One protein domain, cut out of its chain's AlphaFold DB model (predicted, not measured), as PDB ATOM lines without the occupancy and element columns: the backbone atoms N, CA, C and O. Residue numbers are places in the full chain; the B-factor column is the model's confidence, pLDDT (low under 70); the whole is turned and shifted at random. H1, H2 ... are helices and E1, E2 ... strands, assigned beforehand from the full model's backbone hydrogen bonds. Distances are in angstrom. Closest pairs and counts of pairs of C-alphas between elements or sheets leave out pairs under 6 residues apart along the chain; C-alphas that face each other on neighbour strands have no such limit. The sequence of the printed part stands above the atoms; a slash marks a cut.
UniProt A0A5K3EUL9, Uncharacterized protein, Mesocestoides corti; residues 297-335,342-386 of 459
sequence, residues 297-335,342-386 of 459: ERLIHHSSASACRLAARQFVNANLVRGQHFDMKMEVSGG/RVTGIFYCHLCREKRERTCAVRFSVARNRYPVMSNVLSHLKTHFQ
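Overview. This is residues 297 to 335 and 342 to 386 of the 459 residues of an uncharacterized protein of Mesocestoides corti (UniProt A0A5K3EUL9). A strongly twisted sheet of three strands, E1, E2 and E3, has two helices over one face, H1 slanting over it and H3 running along the strands; its other face is bare. Short H2 sits at one end of the sheet, right after E2. The printed part has 84 residues, with three named helices and three named strands that follow along the chain as H1 E1 E2 H2 E3 H3; the sheet order is E1 - E2 - E3, all antiparallel, and the class is mixed, helices and strands. It is compact, with a radius of gyration of the C-alphas of 12.5 A and spans of 33 by 26 by 20 A.

Along the chain. Find C-alpha 326 at (-7.185, -3.472, -1.799); from there E1, residues 326 to 333, runs 22.4 A. E2, residues 342 to 349, covers 22.7 A, and E3, residues 361 to 366, 16.4 A. H1, residues 297 to 314, begins at (-26.968, -5.717, 6.019) and is 25.7 A long. H2 is residues 350 to 354, 6.0 A. H3, residues 375 to 386, runs 15.8 A to (-0.400, -0.269, -17.653).

Arrangement. Between E1 and E2 look for N 329 and O 346, 2.9 A apart and within hydrogen-bond range; between E2 and E3, for N 345 and O 364, 2.8 A. H1 is on the sheet at a height of 9.3 A, slantwise to the strands, at 46 degrees to E2 on the local plane; the closest C-alphas of H1 and E1 are those of Ile 300 and Met 330, 6.3 A. On the same face, H3 has a height of 11.0 A and runs along the strands, at 4 degrees to E2 on the local plane; its closest C-alphas with E3 are those of Val 377 and Val 362, 6.2 A. H1 and H3 are only just apart, at 8.1 A. H2 only grazes the sheet, with residues 350 to 353. Every O i to N i+4 pair is within hydrogen-bond range in H1 and H2, and 7 of 8 in H3.

Size, cuts and confidence. The C-alphas of Gly 334 and Gln 386, the two farthest apart, are 37.0 A from each other. Residues 336 to 341 are not printed, and C-alphas 335 and 342 are 6.0 A apart across this cut. The link from H1 to E1 is long, 11 residues. Confidence is under 70 at residues 316 to 318, 335, and 368 to 369.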
ATOM      1  N   GLU A 297     -28.154  -4.902   5.827       86.62
ATOM      2  CA  GLU A 297     -26.968  -5.717   6.019       86.62
ATOM      3  C   GLU A 297     -26.890  -6.827   4.968       86.62
ATOM      4  O   GLU A 297     -25.860  -6.982   4.300       86.62
ATOM      5  N   ARG A 298     -28.006  -7.516   4.701       86.69
ATOM      6  CA  ARG A 298     -28.081  -8.497   3.608       86.69
ATOM      7  C   ARG A 298     -27.838  -7.862   2.240       86.69
ATOM      8  O   ARG A 298     -27.145  -8.458   1.408       86.69
ATOM      9  N   LEU A 299     -28.363  -6.659   2.003       82.81
ATOM     10  CA  LEU A 299     -28.133  -5.917   0.764       82.81
ATOM     11  C   LEU A 299     -26.655  -5.525   0.617       82.81
ATOM     12  O   LEU A 299     -26.065  -5.776  -0.434       82.81
ATOM     13  N   ILE A 300     -26.034  -4.990   1.672       86.88
ATOM     14  CA  ILE A 300     -24.601  -4.667   1.705       86.88
ATOM     15  C   ILE A 300     -23.759  -5.911   1.413       86.88
ATOM     16  O   ILE A 300     -22.868  -5.862   0.560       86.88
ATOM     17  N   HIS A 301     -24.044  -7.031   2.078       88.44
ATOM     18  CA  HIS A 301     -23.294  -8.271   1.907       88.44
ATOM     19  C   HIS A 301     -23.423  -8.812   0.475       88.44
ATOM     20  O   HIS A 301     -22.425  -9.164  -0.161       88.44
ATOM     21  N   HIS A 302     -24.639  -8.809  -0.083       87.12
ATOM     22  CA  HIS A 302     -24.887  -9.231  -1.461       87.12
ATOM     23  C   HIS A 302     -24.190  -8.323  -2.489       87.12
ATOM     24  O   HIS A 302     -23.551  -8.815  -3.431       87.12
ATOM     25  N   SER A 303     -24.261  -7.003  -2.302       86.56
ATOM     26  CA  SER A 303     -23.581  -6.017  -3.147       86.56
ATOM     27  C   SER A 303     -22.058  -6.140  -3.048       86.56
ATOM     28  O   SER A 303     -21.380  -6.105  -4.075       86.56
ATOM     29  N   SER A 304     -21.512  -6.354  -1.844       86.88
ATOM     30  CA  SER A 304     -20.078  -6.581  -1.616       86.88
ATOM     31  C   SER A 304     -19.594  -7.840  -2.322       86.88
ATOM     32  O   SER A 304     -18.633  -7.776  -3.089       86.88
ATOM     33  N   ALA A 305     -20.293  -8.962  -2.148       87.94
ATOM     34  CA  ALA A 305     -19.943 -10.213  -2.809       87.94
ATOM     35  C   ALA A 305     -19.999 -10.083  -4.341       87.94
ATOM     36  O   ALA A 305     -19.125 -10.592  -5.044       87.94
ATOM     37  N   SER A 306     -20.994  -9.363  -4.867       87.12
ATOM     38  CA  SER A 306     -21.125  -9.106  -6.306       87.12
ATOM     39  C   SER A 306     -19.986  -8.242  -6.849       87.12
ATOM     40  O   SER A 306     -19.430  -8.569  -7.897       87.12
ATOM     41  N   ALA A 307     -19.589  -7.194  -6.123       84.44
ATOM     42  CA  ALA A 307     -18.457  -6.345  -6.493       84.44
ATOM     43  C   ALA A 307     -17.129  -7.110  -6.447       84.44
ATOM     44  O   ALA A 307     -16.341  -7.022  -7.386       84.44
ATOM     45  N   CYS A 308     -16.905  -7.935  -5.419       84.00
ATOM     46  CA  CYS A 308     -15.718  -8.788  -5.342       84.00
ATOM     47  C   CYS A 308     -15.651  -9.793  -6.500       84.00
ATOM     48  O   CYS A 308     -14.589  -9.948  -7.101       84.00
ATOM     49  N   ARG A 309     -16.768 -10.442  -6.858       86.12
ATOM     50  CA  ARG A 309     -16.813 -11.355  -8.014       86.12
ATOM     51  C   ARG A 309     -16.545 -10.633  -9.332       86.12
ATOM     52  O   ARG A 309     -15.829 -11.170 -10.173       86.12
ATOM     53  N   LEU A 310     -17.109  -9.437  -9.519       84.00
ATOM     54  CA  LEU A 310     -16.877  -8.648 -10.728       84.00
ATOM     55  C   LEU A 310     -15.407  -8.230 -10.836       84.00
ATOM     56  O   LEU A 310     -14.800  -8.420 -11.885       84.00
ATOM     57  N   ALA A 311     -14.821  -7.746  -9.739       80.38
ATOM     58  CA  ALA A 311     -13.402  -7.424  -9.675       80.38
ATOM     59  C   ALA A 311     -12.535  -8.654  -9.995       80.38
ATOM     60  O   ALA A 311     -11.675  -8.581 -10.863       80.38
ATOM     61  N   ALA A 312     -12.804  -9.807  -9.377       79.69
ATOM     62  CA  ALA A 312     -12.045 -11.030  -9.639       79.69
ATOM     63  C   ALA A 312     -12.068 -11.439 -11.122       79.69
ATOM     64  O   ALA A 312     -11.040 -11.848 -11.648       79.69
ATOM     65  N   ARG A 313     -13.207 -11.277 -11.814       83.44
ATOM     66  CA  ARG A 313     -13.331 -11.564 -13.256       83.44
ATOM     67  C   ARG A 313     -12.575 -10.575 -14.141       83.44
ATOM     68  O   ARG A 313     -12.035 -10.979 -15.160       83.44
ATOM     69  N   GLN A 314     -12.552  -9.298 -13.775       79.50
ATOM     70  CA  GLN A 314     -11.870  -8.264 -14.560       79.50
ATOM     71  C   GLN A 314     -10.352  -8.251 -14.321       79.50
ATOM     72  O   GLN A 314      -9.591  -7.812 -15.177       79.50
ATOM     73  N   PHE A 315      -9.902  -8.757 -13.170       73.88
ATOM     74  CA  PHE A 315      -8.508  -8.688 -12.725       73.88
ATOM     75  C   PHE A 315      -7.857 -10.062 -12.537       73.88
ATOM     76  O   PHE A 315      -6.918 -10.179 -11.748       73.88
ATOM     77  N   VAL A 316      -8.313 -11.091 -13.263       68.81
ATOM     78  CA  VAL A 316      -7.764 -12.463 -13.178       68.81
ATOM     79  C   VAL A 316      -6.239 -12.458 -13.336       68.81
ATOM     80  O   VAL A 316      -5.535 -13.121 -12.584       68.81
ATOM     81  N   ASN A 317      -5.717 -11.624 -14.238       68.44
ATOM     82  CA  ASN A 317      -4.280 -11.533 -14.506       68.44
ATOM     83  C   ASN A 317      -3.499 -10.715 -13.462       68.44
ATOM     84  O   ASN A 317      -2.278 -10.814 -13.401       68.44
ATOM     85  N   ALA A 318      -4.173  -9.901 -12.648       69.31
ATOM     86  CA  ALA A 318      -3.523  -9.005 -11.691       69.31
ATOM     87  C   ALA A 318      -3.391  -9.603 -10.279       69.31
ATOM     88  O   ALA A 318      -2.802  -8.960  -9.411       69.31
ATOM     89  N   ASN A 319      -3.933 -10.808 -10.030       78.31
ATOM     90  CA  ASN A 319      -3.850 -11.523  -8.744       78.31
ATOM     91  C   ASN A 319      -4.139 -10.623  -7.521       78.31
ATOM     92  O   ASN A 319      -3.448 -10.655  -6.498       78.31
ATOM     93  N   LEU A 320      -5.157  -9.764  -7.627       82.50
ATOM     94  CA  LEU A 320      -5.527  -8.836  -6.564       82.50
ATOM     95  C   LEU A 320      -6.219  -9.582  -5.411       82.50
ATOM     96  O   LEU A 320      -7.259 -10.206  -5.603       82.50
ATOM     97  N   VAL A 321      -5.674  -9.471  -4.196       84.44
ATOM     98  CA  VAL A 321      -6.181 -10.129  -2.987       84.44
ATOM     99  C   VAL A 321      -6.752  -9.058  -2.063       84.44
ATOM    100  O   VAL A 321      -6.061  -8.096  -1.713       84.44
ATOM    101  N   ARG A 322      -8.021  -9.209  -1.666       86.12
ATOM    102  CA  ARG A 322      -8.672  -8.303  -0.706       86.12
ATOM    103  C   ARG A 322      -7.960  -8.374   0.651       86.12
ATOM    104  O   ARG A 322      -7.586  -9.454   1.093       86.12
ATOM    105  N   GLY A 323      -7.773  -7.231   1.301       88.56
ATOM    106  CA  GLY A 323      -7.026  -7.083   2.554       88.56
ATOM    107  C   GLY A 323      -5.517  -6.923   2.355       88.56
ATOM    108  O   GLY A 323      -4.862  -6.298   3.184       88.56
ATOM    109  N   GLN A 324      -4.972  -7.401   1.232       89.19
ATOM    110  CA  GLN A 324      -3.559  -7.239   0.891       89.19
ATOM    111  C   GLN A 324      -3.347  -6.108  -0.118       89.19
ATOM    112  O   GLN A 324      -2.620  -5.159   0.165       89.19
ATOM    113  N   HIS A 325      -4.007  -6.181  -1.276       89.50
ATOM    114  CA  HIS A 325      -3.833  -5.233  -2.382       89.50
ATOM    115  C   HIS A 325      -4.900  -4.130  -2.391       89.50
ATOM    116  O   HIS A 325      -4.644  -3.007  -2.830       89.50
ATOM    117  N   PHE A 326      -6.098  -4.437  -1.900       92.38
ATOM    118  CA  PHE A 326      -7.185  -3.472  -1.799       92.38
ATOM    119  C   PHE A 326      -8.138  -3.815  -0.661       92.38
ATOM    120  O   PHE A 326      -8.229  -4.970  -0.243       92.38
ATOM    121  N   ASP A 327      -8.911  -2.830  -0.222       93.44
ATOM    122  CA  ASP A 327     -10.058  -3.036   0.658       93.44
ATOM    123  C   ASP A 327     -11.318  -2.386   0.073       93.44
ATOM    124  O   ASP A 327     -11.253  -1.571  -0.847       93.44
ATOM    125  N   MET A 328     -12.488  -2.779   0.563       93.00
ATOM    126  CA  MET A 328     -13.768  -2.299   0.060       93.00
ATOM    127  C   MET A 328     -14.732  -2.084   1.216       93.00
ATOM    128  O   MET A 328     -15.025  -3.015   1.969       93.00
ATOM    129  N   LYS A 329     -15.258  -0.863   1.319       93.94
ATOM    130  CA  LYS A 329     -16.337  -0.514   2.245       93.94
ATOM    131  C   LYS A 329     -17.608  -0.240   1.465       93.94
ATOM    132  O   LYS A 329     -17.551   0.290   0.362       93.94
ATOM    133  N   MET A 330     -18.740  -0.621   2.034       92.31
ATOM    134  CA  MET A 330     -20.056  -0.365   1.467       92.31
ATOM    135  C   MET A 330     -20.828   0.516   2.431       92.31
ATOM    136  O   MET A 330     -20.833   0.269   3.634       92.31
ATOM    137  N   GLU A 331     -21.480   1.526   1.885       91.19
ATOM    138  CA  GLU A 331     -22.302   2.480   2.607       91.19
ATOM    139  C   GLU A 331     -23.666   2.536   1.926       91.19
ATOM    140  O   GLU A 331     -23.779   2.486   0.697       91.19
ATOM    141  N   VAL A 332     -24.721   2.623   2.729       88.56
ATOM    142  CA  VAL A 332     -26.077   2.809   2.220       88.56
ATOM    143  C   VAL A 332     -26.461   4.241   2.498       88.56
ATOM    144  O   VAL A 332     -26.755   4.611   3.631       88.56
ATOM    145  N   SER A 333     -26.440   5.055   1.453       84.31
ATOM    146  CA  SER A 333     -26.969   6.405   1.541       84.31
ATOM    147  C   SER A 333     -28.489   6.317   1.459       84.31
ATOM    148  O   SER A 333     -29.049   5.741   0.515       84.31
ATOM    149  N   GLY A 334     -29.167   6.880   2.463       78.75
ATOM    150  CA  GLY A 334     -30.587   7.190   2.348       78.75
ATOM    151  C   GLY A 334     -30.760   8.064   1.113       78.75
ATOM    152  O   GLY A 334     -30.122   9.108   1.011       78.75
ATOM    153  N   GLY A 335     -31.516   7.587   0.122       68.56
ATOM    154  CA  GLY A 335     -31.804   8.400  -1.055       68.56
ATOM    155  C   GLY A 335     -32.483   9.687  -0.606       68.56
ATOM    156  O   GLY A 335     -33.277   9.631   0.331       68.56
ATOM    157  N   ARG A 342     -29.771   3.985  -1.961       84.25
ATOM    158  CA  ARG A 342     -28.693   3.665  -2.911       84.25
ATOM    159  C   ARG A 342     -27.521   3.067  -2.141       84.25
ATOM    160  O   ARG A 342     -27.135   3.582  -1.097       84.25
ATOM    161  N   VAL A 343     -26.960   1.984  -2.667       88.81
ATOM    162  CA  VAL A 343     -25.748   1.377  -2.112       88.81
ATOM    163  C   VAL A 343     -24.559   1.946  -2.870       88.81
ATOM    164  O   VAL A 343     -24.473   1.828  -4.096       88.81
ATOM    165  N   THR A 344     -23.645   2.573  -2.148       91.75
ATOM    166  CA  THR A 344     -22.389   3.087  -2.688       91.75
ATOM    167  C   THR A 344     -21.232   2.359  -2.035       91.75
ATOM    168  O   THR A 344     -21.210   2.178  -0.822       91.75
ATOM    169  N   GLY A 345     -20.266   1.932  -2.833       94.00
ATOM    170  CA  GLY A 345     -19.030   1.344  -2.347       94.00
ATOM    171  C   GLY A 345     -17.863   2.315  -2.462       94.00
ATOM    172  O   GLY A 345     -17.813   3.144  -3.370       94.00
ATOM    173  N   ILE A 346     -16.904   2.188  -1.553       94.56
ATOM    174  CA  ILE A 346     -15.601   2.844  -1.612       94.56
ATOM    175  C   ILE A 346     -14.546   1.750  -1.737       94.56
ATOM    176  O   ILE A 346     -14.422   0.882  -0.871       94.56
ATOM    177  N   PHE A 347     -13.801   1.784  -2.834       94.38
ATOM    178  CA  PHE A 347     -12.651   0.934  -3.096       94.38
ATOM    179  C   PHE A 347     -11.379   1.632  -2.612       94.38
ATOM    180  O   PHE A 347     -11.081   2.739  -3.054       94.38
ATOM    181  N   TYR A 348     -10.624   0.982  -1.733       95.19
ATOM    182  CA  TYR A 348      -9.357   1.474  -1.210       95.19
ATOM    183  C   TYR A 348      -8.192   0.742  -1.866       95.19
ATOM    184  O   TYR A 348      -7.973  -0.439  -1.607       95.19
ATOM    185  N   CYS A 349      -7.416   1.445  -2.685       93.81
ATOM    186  CA  CYS A 349      -6.213   0.908  -3.309       93.81
ATOM    187  C   CYS A 349      -5.024   1.023  -2.348       93.81
ATOM    188  O   CYS A 349      -4.615   2.136  -1.998       93.81
ATOM    189  N   HIS A 350      -4.436  -0.102  -1.926       93.62
ATOM    190  CA  HIS A 350      -3.292  -0.067  -1.009       93.62
ATOM    191  C   HIS A 350      -2.021   0.469  -1.676       93.62
ATOM    192  O   HIS A 350      -1.247   1.149  -1.010       93.62
ATOM    193  N   LEU A 351      -1.863   0.274  -2.990       90.19
ATOM    194  CA  LEU A 351      -0.731   0.815  -3.753       90.19
ATOM    195  C   LEU A 351      -0.707   2.352  -3.715       90.19
ATOM    196  O   LEU A 351       0.307   2.957  -3.379       90.19
ATOM    197  N   CYS A 352      -1.846   2.997  -3.991       92.75
ATOM    198  CA  CYS A 352      -1.972   4.454  -3.859       92.75
ATOM    199  C   CYS A 352      -1.855   4.913  -2.408       92.75
ATOM    200  O   CYS A 352      -1.307   5.981  -2.139       92.75
ATOM    201  N   ARG A 353      -2.388   4.127  -1.465       91.88
ATOM    202  CA  ARG A 353      -2.332   4.456  -0.039       91.88
ATOM    203  C   ARG A 353      -0.891   4.488   0.471       91.88
ATOM    204  O   ARG A 353      -0.546   5.402   1.216       91.88
ATOM    205  N   GLU A 354      -0.058   3.542   0.048       90.44
ATOM    206  CA  GLU A 354       1.368   3.488   0.388       90.44
ATOM    207  C   GLU A 354       2.128   4.690  -0.190       90.44
ATOM    208  O   GLU A 354       2.897   5.337   0.520       90.44
ATOM    209  N   LYS A 355       1.812   5.080  -1.431       89.12
ATOM    210  CA  LYS A 355       2.351   6.287  -2.083       89.12
ATOM    211  C   LYS A 355       1.777   7.613  -1.553       89.12
ATOM    212  O   LYS A 355       2.194   8.675  -2.004       89.12
ATOM    213  N   ARG A 356       0.833   7.573  -0.602       88.75
ATOM    214  CA  ARG A 356       0.071   8.733  -0.089       88.75
ATOM    215  C   ARG A 356      -0.645   9.541  -1.182       88.75
ATOM    216  O   ARG A 356      -0.827  10.753  -1.057       88.75
ATOM    217  N   GLU A 357      -1.099   8.878  -2.239       88.12
ATOM    218  CA  GLU A 357      -1.873   9.521  -3.297       88.12
ATOM    219  C   GLU A 357      -3.321   9.775  -2.844       88.12
ATOM    220  O   GLU A 357      -3.980   8.915  -2.247       88.12
ATOM    221  N   ARG A 358      -3.857  10.961  -3.170       86.25
ATOM    222  CA  ARG A 358      -5.248  11.346  -2.845       86.25
ATOM    223  C   ARG A 358      -6.292  10.458  -3.532       86.25
ATOM    224  O   ARG A 358      -7.434  10.399  -3.096       86.25
ATOM    225  N   THR A 359      -5.893   9.742  -4.577       88.19
ATOM    226  CA  THR A 359      -6.724   8.835  -5.377       88.19
ATOM    227  C   THR A 359      -6.837   7.431  -4.777       88.19
ATOM    228  O   THR A 359      -7.384   6.537  -5.417       88.19
ATOM    229  N   CYS A 360      -6.352   7.207  -3.548       92.12
ATOM    230  CA  CYS A 360      -6.402   5.894  -2.902       92.12
ATOM    231  C   CYS A 360      -7.815   5.399  -2.563       92.12
ATOM    232  O   CYS A 360      -7.963   4.215  -2.277       92.12
ATOM    233  N   ALA A 361      -8.833   6.263  -2.605       94.56
ATOM    234  CA  ALA A 361     -10.228   5.911  -2.376       94.56
ATOM    235  C   ALA A 361     -11.078   6.244  -3.612       94.56
ATOM    236  O   ALA A 361     -11.212   7.407  -3.990       94.56
ATOM    237  N   VAL A 362     -11.683   5.224  -4.221       93.81
ATOM    238  CA  VAL A 362     -12.494   5.346  -5.439       93.81
ATOM    239  C   VAL A 362     -13.929   4.932  -5.141       93.81
ATOM    240  O   VAL A 362     -14.188   3.806  -4.719       93.81
ATOM    241  N   ARG A 363     -14.880   5.840  -5.365       93.50
ATOM    242  CA  ARG A 363     -16.310   5.571  -5.162       93.50
ATOM    243  C   ARG A 363     -16.912   4.854  -6.372       93.50
ATOM    244  O   ARG A 363     -16.599   5.179  -7.518       93.50
ATOM    245  N   PHE A 364     -17.812   3.917  -6.106       92.38
ATOM    246  CA  PHE A 364     -18.626   3.233  -7.107       92.38
ATOM    247  C   PHE A 364     -20.052   3.022  -6.588       92.38
ATOM    248  O   PHE A 364     -20.302   3.077  -5.385       92.38
ATOM    249  N   SER A 365     -21.006   2.802  -7.487       88.50
ATOM    250  CA  SER A 365     -22.419   2.633  -7.134       88.50
ATOM    251  C   SER A 365     -22.923   1.236  -7.485       88.50
ATOM    252  O   SER A 365     -22.469   0.598  -8.441       88.50
ATOM    253  N   VAL A 366     -23.871   0.746  -6.687       86.44
ATOM    254  CA  VAL A 366     -24.569  -0.518  -6.920       86.44
ATOM    255  C   VAL A 366     -26.062  -0.219  -6.966       86.44
ATOM    256  O   VAL A 366     -26.671   0.159  -5.965       86.44
ATOM    257  N   ALA A 367     -26.661  -0.345  -8.148       79.94
ATOM    258  CA  ALA A 367     -28.109  -0.222  -8.273       79.94
ATOM    259  C   ALA A 367     -28.784  -1.493  -7.730       79.94
ATOM    260  O   ALA A 367     -28.240  -2.585  -7.881       79.94
ATOM    261  N   ARG A 368     -29.980  -1.360  -7.134       69.69
ATOM    262  CA  ARG A 368     -30.687  -2.448  -6.416       69.69
ATOM    263  C   ARG A 368     -30.771  -3.775  -7.187       69.69
ATOM    264  O   ARG A 368     -30.666  -4.820  -6.564       69.69
ATOM    265  N   ASN A 369     -30.891  -3.720  -8.517       64.31
ATOM    266  CA  ASN A 369     -31.047  -4.886  -9.394       64.31
ATOM    267  C   ASN A 369     -30.014  -4.943 -10.533       64.31
ATOM    268  O   ASN A 369     -30.269  -5.572 -11.558       64.31
ATOM    269  N   ARG A 370     -28.881  -4.238 -10.427       71.19
ATOM    270  CA  ARG A 370     -27.864  -4.245 -11.494       71.19
ATOM    271  C   ARG A 370     -26.493  -4.606 -10.952       71.19
ATOM    272  O   ARG A 370     -26.208  -4.459  -9.766       71.19
ATOM    273  N   TYR A 371     -25.641  -5.068 -11.861       77.75
ATOM    274  CA  TYR A 371     -24.227  -5.266 -11.589       77.75
ATOM    275  C   TYR A 371     -23.592  -3.968 -11.055       77.75
ATOM    276  O   TYR A 371     -23.984  -2.875 -11.477       77.75
ATOM    277  N   PRO A 372     -22.635  -4.068 -10.115       81.12
ATOM    278  CA  PRO A 372     -21.932  -2.905  -9.591       81.12
ATOM    279  C   PRO A 372     -21.214  -2.170 -10.726       81.12
ATOM    280  O   PRO A 372     -20.513  -2.786 -11.530       81.12
ATOM    281  N   VAL A 373     -21.375  -0.848 -10.789       85.06
ATOM    282  CA  VAL A 373     -20.750  -0.018 -11.825       85.06
ATOM    283  C   VAL A 373     -19.336   0.324 -11.373       85.06
ATOM    284  O   VAL A 373     -19.119   1.289 -10.647       85.06
ATOM    285  N   MET A 374     -18.368  -0.503 -11.767       87.00
ATOM    286  CA  MET A 374     -16.970  -0.404 -11.322       87.00
ATOM    287  C   MET A 374     -16.038   0.282 -12.336       87.00
ATOM    288  O   MET A 374     -14.824   0.139 -12.227       87.00
ATOM    289  N   SER A 375     -16.563   1.037 -13.307       89.44
ATOM    290  CA  SER A 375     -15.764   1.712 -14.349       89.44
ATOM    291  C   SER A 375     -14.649   2.596 -13.773       89.44
ATOM    292  O   SER A 375     -13.504   2.505 -14.213       89.44
ATOM    293  N   ASN A 376     -14.943   3.371 -12.727       90.56
ATOM    294  CA  ASN A 376     -13.956   4.219 -12.050       90.56
ATOM    295  C   ASN A 376     -12.835   3.398 -11.392       90.56
ATOM    296  O   ASN A 376     -11.665   3.764 -11.461       90.56
ATOM    297  N   VAL A 377     -13.191   2.268 -10.773       90.25
ATOM    298  CA  VAL A 377     -12.232   1.353 -10.131       90.25
ATOM    299  C   VAL A 377     -11.360   0.670 -11.187       90.25
ATOM    300  O   VAL A 377     -10.155   0.537 -10.996       90.25
ATOM    301  N   LEU A 378     -11.951   0.285 -12.321       88.19
ATOM    302  CA  LEU A 378     -11.245  -0.299 -13.461       88.19
ATOM    303  C   LEU A 378     -10.246   0.685 -14.069       88.19
ATOM    304  O   LEU A 378      -9.082   0.332 -14.238       88.19
ATOM    305  N   SER A 379     -10.674   1.922 -14.331       90.69
ATOM    306  CA  SER A 379      -9.798   2.991 -14.820       90.69
ATOM    307  C   SER A 379      -8.633   3.242 -13.856       90.69
ATOM    308  O   SER A 379      -7.476   3.268 -14.270       90.69
ATOM    309  N   HIS A 380      -8.916   3.298 -12.551       91.00
ATOM    310  CA  HIS A 380      -7.890   3.456 -11.523       91.00
ATOM    311  C   HIS A 380      -6.890   2.294 -11.483       91.00
ATOM    312  O   HIS A 380      -5.690   2.512 -11.391       91.00
ATOM    313  N   LEU A 381      -7.343   1.042 -11.541       87.69
ATOM    314  CA  LEU A 381      -6.422  -0.098 -11.525       87.69
ATOM    315  C   LEU A 381      -5.616  -0.188 -12.823       87.69
ATOM    316  O   LEU A 381      -4.438  -0.544 -12.792       87.69
ATOM    317  N   LYS A 382      -6.203   0.214 -13.954       86.94
ATOM    318  CA  LYS A 382      -5.514   0.276 -15.243       86.94
ATOM    319  C   LYS A 382      -4.292   1.200 -15.197       86.94
ATOM    320  O   LYS A 382      -3.277   0.831 -15.780       86.94
ATOM    321  N   THR A 383      -4.321   2.312 -14.452       87.69
ATOM    322  CA  THR A 383      -3.128   3.166 -14.291       87.69
ATOM    323  C   THR A 383      -1.999   2.459 -13.538       87.69
ATOM    324  O   THR A 383      -0.839   2.629 -13.887       87.69
ATOM    325  N   HIS A 384      -2.286   1.588 -12.568       84.25
ATOM    326  CA  HIS A 384      -1.227   0.836 -11.876       84.25
ATOM    327  C   HIS A 384      -0.597  -0.240 -12.752       84.25
ATOM    328  O   HIS A 384       0.618  -0.435 -12.715       84.25
ATOM    329  N   PHE A 385      -1.412  -0.940 -13.541       77.69
ATOM    330  CA  PHE A 385      -0.950  -2.100 -14.300       77.69
ATOM    331  C   PHE A 385      -0.440  -1.755 -15.702       77.69
ATOM    332  O   PHE A 385       0.514  -2.384 -16.147       77.69
ATOM    333  N   GLN A 386      -0.970  -0.727 -16.374       70.69
ATOM    334  CA  GLN A 386      -0.400  -0.269 -17.653       70.69
ATOM    335  C   GLN A 386       0.985   0.359 -17.485       70.69
ATOM    336  O   GLN A 386       1.848   0.170 -18.346       70.69
TER     337      GLN A 386